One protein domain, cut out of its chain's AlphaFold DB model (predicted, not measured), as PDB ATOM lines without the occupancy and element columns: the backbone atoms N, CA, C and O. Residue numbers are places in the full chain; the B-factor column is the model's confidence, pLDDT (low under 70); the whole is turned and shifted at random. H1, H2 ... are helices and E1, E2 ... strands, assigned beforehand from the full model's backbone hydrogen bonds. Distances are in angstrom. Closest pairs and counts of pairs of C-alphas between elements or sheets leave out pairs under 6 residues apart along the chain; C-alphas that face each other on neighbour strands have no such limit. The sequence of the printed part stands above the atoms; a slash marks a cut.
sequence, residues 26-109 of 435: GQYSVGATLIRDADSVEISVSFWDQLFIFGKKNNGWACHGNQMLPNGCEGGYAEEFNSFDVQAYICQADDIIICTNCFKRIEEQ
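What this domain is: This is residues 26 to 109 of the 435 residues of an uncharacterized protein of Oxytricha trifallax (UniProt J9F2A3). A small sheet of four strands, strongly twisted and curled, is built from two hairpins, E1 with E2 and E3 with E4; the short helix H2 packs on it, the one-turn helix H1 sits by E4 and H2, and long loops make up much of the rest. Residues 35 to 36 of the opening stretch pair with residues 55 to 56 of E2. The printed part has 84 residues, with E1, E2, H1, E3, E4 and H2 in that order along the chain; the sheet's order is E1, E2, E3, E4, antiparallel throughout. The class is mixed, helices and strands, with under half of the residues in named elements. The whole is compact, with a radius of gyration of the C-alphas of 12.0 A and spans of 37 by 28 by 20 A.

Where its parts are: Begin at C-alpha 42, at (180.740, 146.389, 216.190), where strand E1 starts, residues 42 to 45. Strand E2 is residues 48 to 56, the longest strand, 20.3 A from first to last C-alpha. Strand E3 is residues 87 to 91, 13.0 A long, and strand E4 is residues 96 to 99, 10.3 A long. Helix H1 is residues 65 to 68, 4.9 A long. Helix H2 is residues 100 to 107, 10.4 A long, and ends at C-alpha 107, at (185.107, 154.596, 205.892).

How they stand to each other: Look first at E2, whose pairing is staggered: it pairs with E1 over residues 48 to 53 and with E3 over residues 53 to 56. Between E1 and E2, N 43 and O 52 are 2.9 A apart, within hydrogen-bond range. Between E2 and E3, N 53 and O 90 are 2.9 A apart, and between E3 and E4, N 89 and O 98 are 2.8 A apart, both within range. The edge strands E1 and E4 are apart. H2 is on the sheet at a height over the sheet of 8.0 A and over none of its strands, but only just: 2 of its 8 C-alphas fall on E4. Its closest C-alphas to E3 are those of Thr 100 and Ala 88, 5.5 A apart. H1 only grazes the sheet, and it touches H2, with the closest C-alphas, those of Gly 65 and Cys 102, 5.2 A apart. In H2 every O i to N i+4 pair is within hydrogen-bond range; H1 is too short for such a pair, and its 1 pair of O i and N i+3 is within range.

The domain as a whole: Gly 26 and Ser 46 have the two C-alphas farthest apart, 37.1 A. The printed part has no cut. The link from H1 to E3, residues 69 to 86, is long. Residues 26 to 41 also hold no named element; their C-alphas lie 11 to 21 A from the mean of all C-alphas. The mean pLDDT of the printed part is 92.6, and no printed residue is under 70.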
ATOM      1  N   GLY A  26     184.351 122.390 197.053       83.44
ATOM      2  CA  GLY A  26     184.035 121.512 198.188       83.44
ATOM      3  C   GLY A  26     184.520 121.995 199.561       83.44
ATOM      4  O   GLY A  26     184.154 121.396 200.563       83.44
ATOM      5  N   GLN A  27     185.327 123.059 199.633       84.44
ATOM      6  CA  GLN A  27     185.789 123.626 200.907       84.44
ATOM      7  C   GLN A  27     184.825 124.667 201.501       84.44
ATOM      8  O   GLN A  27     184.992 125.058 202.653       84.44
ATOM      9  N   TYR A  28     183.827 125.128 200.744       86.94
ATOM     10  CA  TYR A  28     182.905 126.176 201.184       86.94
ATOM     11  C   TYR A  28     181.604 125.593 201.734       86.94
ATOM     12  O   TYR A  28     181.050 124.652 201.170       86.94
ATOM     13  N   SER A  29     181.083 126.192 202.808       87.25
ATOM     14  CA  SER A  29     179.769 125.846 203.359       87.25
ATOM     15  C   SER A  29     178.756 126.940 203.037       87.25
ATOM     16  O   SER A  29     178.917 128.083 203.463       87.25
ATOM     17  N   VAL A  30     177.690 126.594 202.304       83.06
ATOM     18  CA  VAL A  30     176.605 127.525 201.921       83.06
ATOM     19  C   VAL A  30     175.956 128.174 203.155       83.06
ATOM     20  O   VAL A  30     175.543 129.328 203.102       83.06
ATOM     21  N   GLY A  31     175.945 127.466 204.288       87.69
ATOM     22  CA  GLY A  31     175.439 127.937 205.579       87.69
ATOM     23  C   GLY A  31     176.528 128.303 206.590       87.69
ATOM     24  O   GLY A  31     176.273 128.206 207.787       87.69
ATOM     25  N   ALA A  32     177.744 128.658 206.150       90.31
ATOM     26  CA  ALA A  32     178.829 129.000 207.071       90.31
ATOM     27  C   ALA A  32     178.397 130.110 208.043       90.31
ATOM     28  O   ALA A  32     178.012 131.211 207.629       90.31
ATOM     29  N   THR A  33     178.480 129.813 209.338       93.25
ATOM     30  CA  THR A  33     178.216 130.777 210.402       93.25
ATOM     31  C   THR A  33     179.339 131.809 210.472       93.25
ATOM     32  O   THR A  33     180.478 131.561 210.070       93.25
ATOM     33  N   LEU A  34     179.002 133.003 210.961       94.44
ATOM     34  CA  LEU A  34     179.992 134.026 211.272       94.44
ATOM     35  C   LEU A  34     180.821 133.568 212.474       94.44
ATOM     36  O   LEU A  34     180.279 133.387 213.563       94.44
ATOM     37  N   ILE A  35     182.130 133.446 212.284       95.62
ATOM     38  CA  ILE A  35     183.095 133.279 213.370       95.62
ATOM     39  C   ILE A  35     183.611 134.677 213.713       95.62
ATOM     40  O   ILE A  35     184.370 135.267 212.939       95.62
ATOM     41  N   ARG A  36     183.131 135.231 214.831       95.88
ATOM     42  CA  ARG A  36     183.562 136.544 215.332       95.88
ATOM     43  C   ARG A  36     185.012 136.470 215.807       95.88
ATOM     44  O   ARG A  36     185.434 135.437 216.326       95.88
ATOM     45  N   ASP A  37     185.759 137.551 215.617       93.62
ATOM     46  CA  ASP A  37     187.048 137.705 216.294       93.62
ATOM     47  C   ASP A  37     186.808 137.910 217.801       93.62
ATOM     48  O   ASP A  37     185.786 138.487 218.176       93.62
ATOM     49  N   ALA A  38     187.705 137.428 218.665       88.25
ATOM     50  CA  ALA A  38     187.498 137.477 220.120       88.25
ATOM     51  C   ALA A  38     187.338 138.922 220.624       88.25
ATOM     52  O   ALA A  38     186.526 139.186 221.509       88.25
ATOM     53  N   ASP A  39     188.038 139.849 219.970       92.81
ATOM     54  CA  ASP A  39     188.039 141.278 220.273       92.81
ATOM     55  C   ASP A  39     187.220 142.095 219.254       92.81
ATOM     56  O   ASP A  39     187.431 143.298 219.088       92.81
ATOM     57  N   SER A  40     186.307 141.458 218.503       88.94
ATOM     58  CA  SER A  40     185.572 142.152 217.442       88.94
ATOM     59  C   SER A  40     184.663 143.237 218.023       88.94
ATOM     60  O   SER A  40     183.698 142.936 218.729       88.94
ATOM     61  N   VAL A  41     184.930 144.493 217.667       90.44
ATOM     62  CA  VAL A  41     184.039 145.625 217.946       90.44
ATOM     63  C   VAL A  41     183.028 145.753 216.809       90.44
ATOM     64  O   VAL A  41     183.369 145.600 215.634       90.44
ATOM     65  N   GLU A  42     181.773 146.027 217.158       95.25
ATOM     66  CA  GLU A  42     180.740 146.389 216.190       95.25
ATOM     67  C   GLU A  42     180.991 147.817 215.688       95.25
ATOM     68  O   GLU A  42     181.055 148.761 216.475       95.25
ATOM     69  N   ILE A  43     181.161 147.981 214.375       95.81
ATOM     70  CA  ILE A  43     181.488 149.266 213.747       95.81
ATOM     71  C   ILE A  43     180.319 149.720 212.875       95.81
ATOM     72  O   ILE A  43     179.785 148.947 212.080       95.81
ATOM     73  N   SER A  44     179.927 150.987 212.994       93.69
ATOM     74  CA  SER A  44     178.964 151.615 212.089       93.69
ATOM     75  C   SER A  44     179.675 152.310 210.928       93.69
ATOM     76  O   SER A  44     180.755 152.878 211.079       93.69
ATOM     77  N   VAL A  45     179.051 152.294 209.750       93.12
ATOM     78  CA  VAL A  45     179.475 153.115 208.609       93.12
ATOM     79  C   VAL A  45     178.534 154.308 208.535       93.12
ATOM     80  O   VAL A  45     177.332 154.159 208.712       93.12
ATOM     81  N   SER A  46     179.048 155.508 208.266       90.00
ATOM     82  CA  SER A  46     178.283 156.760 208.409       90.00
ATOM     83  C   SER A  46     176.939 156.791 207.664       90.00
ATOM     84  O   SER A  46     176.015 157.465 208.117       90.00
ATOM     85  N   PHE A  47     176.819 156.081 206.544       90.31
ATOM     86  CA  PHE A  47     175.617 155.998 205.709       90.31
ATOM     87  C   PHE A  47     174.875 154.663 205.817       90.31
ATOM     88  O   PHE A  47     173.920 154.441 205.074       90.31
ATOM     89  N   TRP A  48     175.310 153.779 206.714       92.81
ATOM     90  CA  TRP A  48     174.713 152.472 206.944       92.81
ATOM     91  C   TRP A  48     174.230 152.380 208.391       92.81
ATOM     92  O   TRP A  48     174.999 152.528 209.332       92.81
ATOM     93  N   ASP A  49     172.933 152.167 208.569       89.56
ATOM     94  CA  ASP A  49     172.274 152.149 209.875       89.56
ATOM     95  C   ASP A  49     172.514 150.851 210.658       89.56
ATOM     96  O   ASP A  49     172.349 150.825 211.876       89.56
ATOM     97  N   GLN A  50     172.931 149.790 209.967       93.75
ATOM     98  CA  GLN A  50     173.261 148.499 210.562       93.75
ATOM     99  C   GLN A  50     174.742 148.412 210.943       93.75
ATOM    100  O   GLN A  50     175.615 148.961 210.265       93.75
ATOM    101  N   LEU A  51     175.019 147.683 212.022       95.88
ATOM    102  CA  LEU A  51     176.372 147.469 212.521       95.88
ATOM    103  C   LEU A  51     177.086 146.367 211.733       95.88
ATOM    104  O   LEU A  51     176.504 145.339 211.374       95.88
ATOM    105  N   PHE A  52     178.374 146.580 211.492       97.31
ATOM    106  CA  PHE A  52     179.276 145.601 210.908       97.31
ATOM    107  C   PHE A  52     180.083 144.927 212.008       97.31
ATOM    108  O   PHE A  52     180.673 145.590 212.857       97.31
ATOM    109  N   ILE A  53     180.155 143.603 211.954       97.31
ATOM    110  CA  ILE A  53     180.953 142.794 212.873       97.31
ATOM    111  C   ILE A  53     182.206 142.330 212.136       97.31
ATOM    112  O   ILE A  53     182.121 141.820 211.015       97.31
ATOM    113  N   PHE A  54     183.367 142.494 212.761       97.50
ATOM    114  CA  PHE A  54     184.619 141.974 212.227       97.50
ATOM    115  C   PHE A  54     184.751 140.470 212.510       97.50
ATOM    116  O   PHE A  54     184.606 140.019 213.647       97.50
ATOM    117  N   GLY A  55     185.009 139.670 211.478       96.69
ATOM    118  CA  GLY A  55     185.126 138.220 211.632       96.69
ATOM    119  C   GLY A  55     185.358 137.487 210.317       96.69
ATOM    120  O   GLY A  55     185.756 138.085 209.318       96.69
ATOM    121  N   LYS A  56     185.113 136.174 210.314       96.00
ATOM    122  CA  LYS A  56     185.257 135.291 209.146       96.00
ATOM    123  C   LYS A  56     183.933 134.616 208.793       96.00
ATOM    124  O   LYS A  56     183.156 134.251 209.674       96.00
ATOM    125  N   LYS A  57     183.706 134.392 207.496       93.56
ATOM    126  CA  LYS A  57     182.596 133.581 206.963       93.56
ATOM    127  C   LYS A  57     183.124 132.733 205.807       93.56
ATOM    128  O   LYS A  57     183.617 133.275 204.824       93.56
ATOM    129  N   ASN A  58     183.021 131.410 205.910       90.94
ATOM    130  CA  ASN A  58     183.632 130.464 204.962       90.94
ATOM    131  C   ASN A  58     182.647 129.931 203.912       90.94
ATOM    132  O   ASN A  58     182.629 128.743 203.590       90.94
ATOM    133  N   ASN A  59     181.816 130.815 203.363       89.25
ATOM    134  CA  ASN A  59     180.868 130.481 202.296       89.25
ATOM    135  C   ASN A  59     181.353 130.905 200.900       89.25
ATOM    136  O   ASN A  59     180.608 130.767 199.938       89.25
ATOM    137  N   GLY A  60     182.579 131.429 200.782       90.50
ATOM    138  CA  GLY A  60     183.112 131.882 199.497       90.50
ATOM    139  C   GLY A  60     182.443 133.167 199.020       90.50
ATOM    140  O   GLY A  60     182.217 133.335 197.830       90.50
ATOM    141  N   TRP A  61     182.113 134.071 199.938       94.69
ATOM    142  CA  TRP A  61     181.499 135.359 199.635       94.69
ATOM    143  C   TRP A  61     182.316 136.225 198.665       94.69
ATOM    144  O   TRP A  61     183.546 136.255 198.709       94.69
ATOM    145  N   ALA A  62     181.623 137.008 197.844       95.38
ATOM    146  CA  ALA A  62     182.214 138.118 197.105       95.38
ATOM    147  C   ALA A  62     182.171 139.409 197.942       95.38
ATOM    148  O   ALA A  62     181.203 139.695 198.651       95.38
ATOM    149  N   CYS A  63     183.236 140.203 197.879       96.94
ATOM    150  CA  CYS A  63     183.344 141.485 198.554       96.94
ATOM    151  C   CYS A  63     182.424 142.511 197.898       96.94
ATOM    152  O   CYS A  63     182.626 142.907 196.748       96.94
ATOM    153  N   HIS A  64     181.494 143.054 198.671       96.44
ATOM    154  CA  HIS A  64     180.563 144.064 198.186       96.44
ATOM    155  C   HIS A  64     181.187 145.444 197.971       96.44
ATOM    156  O   HIS A  64     180.626 146.270 197.253       96.44
ATOM    157  N   GLY A  65     182.399 145.667 198.489       94.75
ATOM    158  CA  GLY A  65     183.219 146.805 198.081       94.75
ATOM    159  C   GLY A  65     183.426 146.865 196.563       94.75
ATOM    160  O   GLY A  65     183.624 147.949 196.028       94.75
ATOM    161  N   ASN A  66     183.298 145.732 195.857       92.94
ATOM    162  CA  ASN A  66     183.331 145.688 194.400       92.94
ATOM    163  C   ASN A  66     182.208 146.498 193.726       92.94
ATOM    164  O   ASN A  66     182.419 147.047 192.654       92.94
ATOM    165  N   GLN A  67     181.030 146.577 194.351       88.75
ATOM    166  CA  GLN A  67     179.882 147.335 193.836       88.75
ATOM    167  C   GLN A  67     179.892 148.793 194.315       88.75
ATOM    168  O   GLN A  67     179.374 149.675 193.639       88.75
ATOM    169  N   MET A  68     180.475 149.049 195.490       91.75
ATOM    170  CA  MET A  68     180.467 150.369 196.128       91.75
ATOM    171  C   MET A  68     181.595 151.290 195.648       91.75
ATOM    172  O   MET A  68     181.437 152.509 195.692       91.75
ATOM    173  N   LEU A  69     182.739 150.734 195.242       89.44
ATOM    174  CA  LEU A  69     183.955 151.492 194.943       89.44
ATOM    175  C   LEU A  69     184.236 151.527 193.432       89.44
ATOM    176  O   LEU A  69     184.103 150.505 192.763       89.44
ATOM    177  N   PRO A  70     184.711 152.660 192.883       83.81
ATOM    178  CA  PRO A  70     184.921 152.833 191.443       83.81
ATOM    179  C   PRO A  70     185.995 151.905 190.862       83.81
ATOM    180  O   PRO A  70     185.907 151.525 189.702       83.81
ATOM    181  N   ASN A  71     186.988 151.517 191.671       83.38
ATOM    182  CA  ASN A  71     188.040 150.569 191.277       83.38
ATOM    183  C   ASN A  71     187.757 149.136 191.761       83.38
ATOM    184  O   ASN A  71     188.659 148.301 191.786       83.38
ATOM    185  N   GLY A  72     186.534 148.863 192.219       89.31
ATOM    186  CA  GLY A  72     186.142 147.564 192.741       89.31
ATOM    187  C   GLY A  72     186.941 147.105 193.971       89.31
ATOM    188  O   GLY A  72     187.488 147.906 194.745       89.31
ATOM    189  N   CYS A  73     186.985 145.783 194.173       91.75
ATOM    190  CA  CYS A  73     187.661 145.169 195.314       91.75
ATOM    191  C   CYS A  73     189.164 144.952 195.073       91.75
ATOM    192  O   CYS A  73     189.582 143.951 194.495       91.75
ATOM    193  N   GLU A  74     189.992 145.820 195.651       89.81
ATOM    194  CA  GLU A  74     191.462 145.693 195.615       89.81
ATOM    195  C   GLU A  74     192.007 144.552 196.489       89.81
ATOM    196  O   GLU A  74     193.177 144.197 196.399       89.81
ATOM    197  N   GLY A  75     191.170 143.947 197.339       90.00
ATOM    198  CA  GLY A  75     191.546 142.751 198.099       90.00
ATOM    199  C   GLY A  75     191.613 141.472 197.255       90.00
ATOM    200  O   GLY A  75     192.024 140.440 197.775       90.00
ATOM    201  N   GLY A  76     191.185 141.513 195.986       89.94
ATOM    202  CA  GLY A  76     191.116 140.331 195.116       89.94
ATOM    203  C   GLY A  76     189.920 139.415 195.401       89.94
ATOM    204  O   GLY A  76     189.870 138.285 194.923       89.94
ATOM    205  N   TYR A  77     188.939 139.897 196.167       94.81
ATOM    206  CA  TYR A  77     187.760 139.136 196.590       94.81
ATOM    207  C   TYR A  77     186.493 139.561 195.836       94.81
ATOM    208  O   TYR A  77     185.406 139.488 196.387       94.81
ATOM    209  N   ALA A  78     186.615 140.081 194.611       88.88
ATOM    210  CA  ALA A  78     185.467 140.550 193.826       88.88
ATOM    211  C   ALA A  78     184.546 139.413 193.343       88.88
ATOM    212  O   ALA A  78     183.364 139.651 193.108       88.88
ATOM    213  N   GLU A  79     185.084 138.199 193.205       89.50
ATOM    214  CA  GLU A  79     184.355 137.005 192.769       89.50
ATOM    215  C   GLU A  79     184.052 136.078 193.951       89.50
ATOM    216  O   GLU A  79     184.791 136.036 194.942       89.50
ATOM    217  N   GLU A  80     182.979 135.297 193.817       90.00
ATOM    218  CA  GLU A  80     182.685 134.198 194.733       90.00
ATOM    219  C   GLU A  80     183.814 133.160 194.728       90.00
ATOM    220  O   GLU A  80     184.532 132.979 193.745       90.00
ATOM    221  N   PHE A  81     183.952 132.451 195.845       91.25
ATOM    222  CA  PHE A  81     184.967 131.421 196.072       91.25
ATOM    223  C   PHE A  81     186.420 131.931 196.047       91.25
ATOM    224  O   PHE A  81     187.354 131.140 195.955       91.25
ATOM    225  N   ASN A  82     186.634 133.240 196.223       89.25
ATOM    226  CA  ASN A  82     187.970 133.812 196.438       89.25
ATOM    227  C   ASN A  82     188.278 134.096 197.924       89.25
ATOM    228  O   ASN A  82     189.395 134.488 198.262       89.25
ATOM    229  N   SER A  83     187.319 133.886 198.831       91.19
ATOM    230  CA  SER A  83     187.340 134.380 200.221       91.19
ATOM    231  C   SER A  83     187.342 133.281 201.300       91.19
ATOM    232  O   SER A  83     186.559 133.296 202.247       91.19
ATOM    233  N   PHE A  84     188.238 132.300 201.188       91.38
ATOM    234  CA  PHE A  84     188.367 131.242 202.202       91.38
ATOM    235  C   PHE A  84     189.173 131.705 203.426       91.38
ATOM    236  O   PHE A  84     190.319 132.124 203.258       91.38
ATOM    237  N   ASP A  85     188.608 131.599 204.633       91.44
ATOM    238  CA  ASP A  85     189.207 132.049 205.904       91.44
ATOM    239  C   ASP A  85     189.617 133.532 205.928       91.44
ATOM    240  O   ASP A  85     190.481 133.954 206.705       91.44
ATOM    241  N   VAL A  86     188.986 134.347 205.082       94.50
ATOM    242  CA  VAL A  86     189.287 135.774 204.960       94.50
ATOM    243  C   VAL A  86     188.512 136.563 206.011       94.50
ATOM    244  O   VAL A  86     187.290 136.448 206.111       94.50
ATOM    245  N   GLN A  87     189.232 137.391 206.770       96.69
ATOM    246  CA  GLN A  87     188.631 138.368 207.674       96.69
ATOM    247  C   GLN A  87     187.954 139.501 206.890       96.69
ATOM    248  O   GLN A  87     188.506 140.037 205.922       96.69
ATOM    249  N   ALA A  88     186.761 139.880 207.329       97.31
ATOM    250  CA  ALA A  88     185.941 140.906 206.710       97.31
ATOM    251  C   ALA A  88     185.024 141.576 207.736       97.31
ATOM    252  O   ALA A  88     184.809 141.074 208.837       97.31
ATOM    253  N   TYR A  89     184.458 142.705 207.329       97.69
ATOM    254  CA  TYR A  89     183.368 143.373 208.021       97.69
ATOM    255  C   TYR A  89     182.044 142.866 207.463       97.69
ATOM    256  O   TYR A  89     181.799 142.948 206.256       97.69
ATOM    257  N   ILE A  90     181.210 142.312 208.340       97.31
ATOM    258  CA  ILE A  90     179.987 141.596 207.979       97.31
ATOM    259  C   ILE A  90     178.793 142.272 208.653       97.31
ATOM    260  O   ILE A  90     178.667 142.250 209.874       97.31
ATOM    261  N   CYS A  91     177.897 142.845 207.853       96.50
ATOM    262  CA  CYS A  91     176.566 143.260 208.283       96.50
ATOM    263  C   CYS A  91     175.627 142.060 208.120       96.50
ATOM    264  O   CYS A  91     175.278 141.681 207.000       96.50
ATOM    265  N   GLN A  92     175.241 141.435 209.236       94.12
ATOM    266  CA  GLN A  92     174.385 140.244 209.205       94.12
ATOM    267  C   GLN A  92     172.958 140.561 208.740       94.12
ATOM    268  O   GLN A  92     172.376 139.755 208.021       94.12
ATOM    269  N   ALA A  93     172.418 141.728 209.113       93.69
ATOM    270  CA  ALA A  93     171.041 142.122 208.806       93.69
ATOM    271  C   ALA A  93     170.776 142.250 207.295       93.69
ATOM    272  O   ALA A  93     169.721 141.839 206.820       93.69
ATOM    273  N   ASP A  94     171.754 142.759 206.541       92.38
ATOM    274  CA  ASP A  94     171.645 142.976 205.091       92.38
ATOM    275  C   ASP A  94     172.444 141.949 204.259       92.38
ATOM    276  O   ASP A  94     172.489 142.026 203.026       92.38
ATOM    277  N   ASP A  95     173.108 140.995 204.928       93.38
ATOM    278  CA  ASP A  95     174.069 140.045 204.348       93.38
ATOM    279  C   ASP A  95     175.152 140.741 203.491       93.38
ATOM    280  O   ASP A  95     175.558 140.287 202.422       93.38
ATOM    281  N   ILE A  96     175.653 141.879 203.971       95.62
ATOM    282  CA  ILE A  96     176.729 142.621 203.309       95.62
ATOM    283  C   ILE A  96     178.062 142.224 203.924       95.62
ATOM    284  O   ILE A  96     178.242 142.234 205.136       95.62
ATOM    285  N   ILE A  97     179.020 141.907 203.060       97.12
ATOM    286  CA  ILE A  97     180.371 141.487 203.438       97.12
ATOM    287  C   ILE A  97     181.389 142.321 202.673       97.12
ATOM    288  O   ILE A  97     181.361 142.362 201.439       97.12
ATOM    289  N   ILE A  98     182.278 142.990 203.398       97.50
ATOM    290  CA  ILE A  98     183.269 143.918 202.857       97.50
ATOM    291  C   ILE A  98     184.640 143.521 203.405       97.50
ATOM    292  O   ILE A  98     184.838 143.463 204.615       97.50
ATOM    293  N   CYS A  99     185.608 143.252 202.528       97.56
ATOM    294  CA  CYS A  99     186.969 142.965 202.975       97.56
ATOM    295  C   CYS A  99     187.593 144.191 203.666       97.56
ATOM    296  O   CYS A  99     187.205 145.329 203.400       97.56
ATOM    297  N   THR A 100     188.597 143.969 204.510       96.88
ATOM    298  CA  THR A 100     189.260 145.026 205.294       96.88
ATOM    299  C   THR A 100     189.747 146.207 204.450       96.88
ATOM    300  O   THR A 100     189.492 147.358 204.799       96.88
ATOM    301  N   ASN A 101     190.369 145.937 203.298       96.12
ATOM    302  CA  ASN A 101     190.853 146.979 202.384       96.12
ATOM    303  C   ASN A 101     189.712 147.853 201.844       96.12
ATOM    304  O   ASN A 101     189.818 149.078 201.821       96.12
ATOM    305  N   CYS A 102     188.612 147.232 201.409       96.12
ATOM    306  CA  CYS A 102     187.454 147.969 200.911       96.12
ATOM    307  C   CYS A 102     186.750 148.737 202.030       96.12
ATOM    308  O   CYS A 102     186.321 149.861 201.797       96.12
ATOM    309  N   PHE A 103     186.651 148.158 203.229       96.44
ATOM    310  CA  PHE A 103     186.001 148.803 204.366       96.44
ATOM    311  C   PHE A 103     186.718 150.097 204.749       96.44
ATOM    312  O   PHE A 103     186.076 151.137 204.829       96.44
ATOM    313  N   LYS A 104     188.054 150.070 204.841       95.44
ATOM    314  CA  LYS A 104     188.865 151.272 205.084       95.44
ATOM    315  C   LYS A 104     188.619 152.366 204.034       95.44
ATOM    316  O   LYS A 104     188.411 153.525 204.374       95.44
ATOM    317  N   ARG A 105     188.589 152.003 202.745       94.19
ATOM    318  CA  ARG A 105     188.313 152.952 201.644       94.19
ATOM    319  C   ARG A 105     186.903 153.549 201.724       94.19
ATOM    320  O   ARG A 105     186.711 154.721 201.402       94.19
ATOM    321  N   ILE A 106     185.930 152.748 202.149       94.75
ATOM    322  CA  ILE A 106     184.542 153.173 202.356       94.75
ATOM    323  C   ILE A 106     184.428 154.117 203.557       94.75
ATOM    324  O   ILE A 106     183.775 155.152 203.450       94.75
ATOM    325  N   GLU A 107     185.080 153.788 204.670       94.12
ATOM    326  CA  GLU A 107     185.107 154.596 205.892       94.12
ATOM    327  C   GLU A 107     185.711 155.983 205.635       94.12
ATOM    328  O   GLU A 107     185.154 156.996 206.058       94.12
ATOM    329  N   GLU A 108     186.788 156.046 204.847       92.56
ATOM    330  CA  GLU A 108     187.398 157.309 204.425       92.56
ATOM    331  C   GLU A 108     186.497 158.141 203.493       92.56
ATOM    332  O   GLU A 108     186.753 159.334 203.322       92.56
ATOM    333  N   GLN A 109     185.476 157.540 202.864       88.19
ATOM    334  CA  GLN A 109     184.498 158.138 201.931       88.19
ATOM    335  C   GLN A 109     185.076 158.849 200.686       88.19
ATOM    336  O   GLN A 109     184.332 159.190 199.770       88.19
TER     337      GLN A 109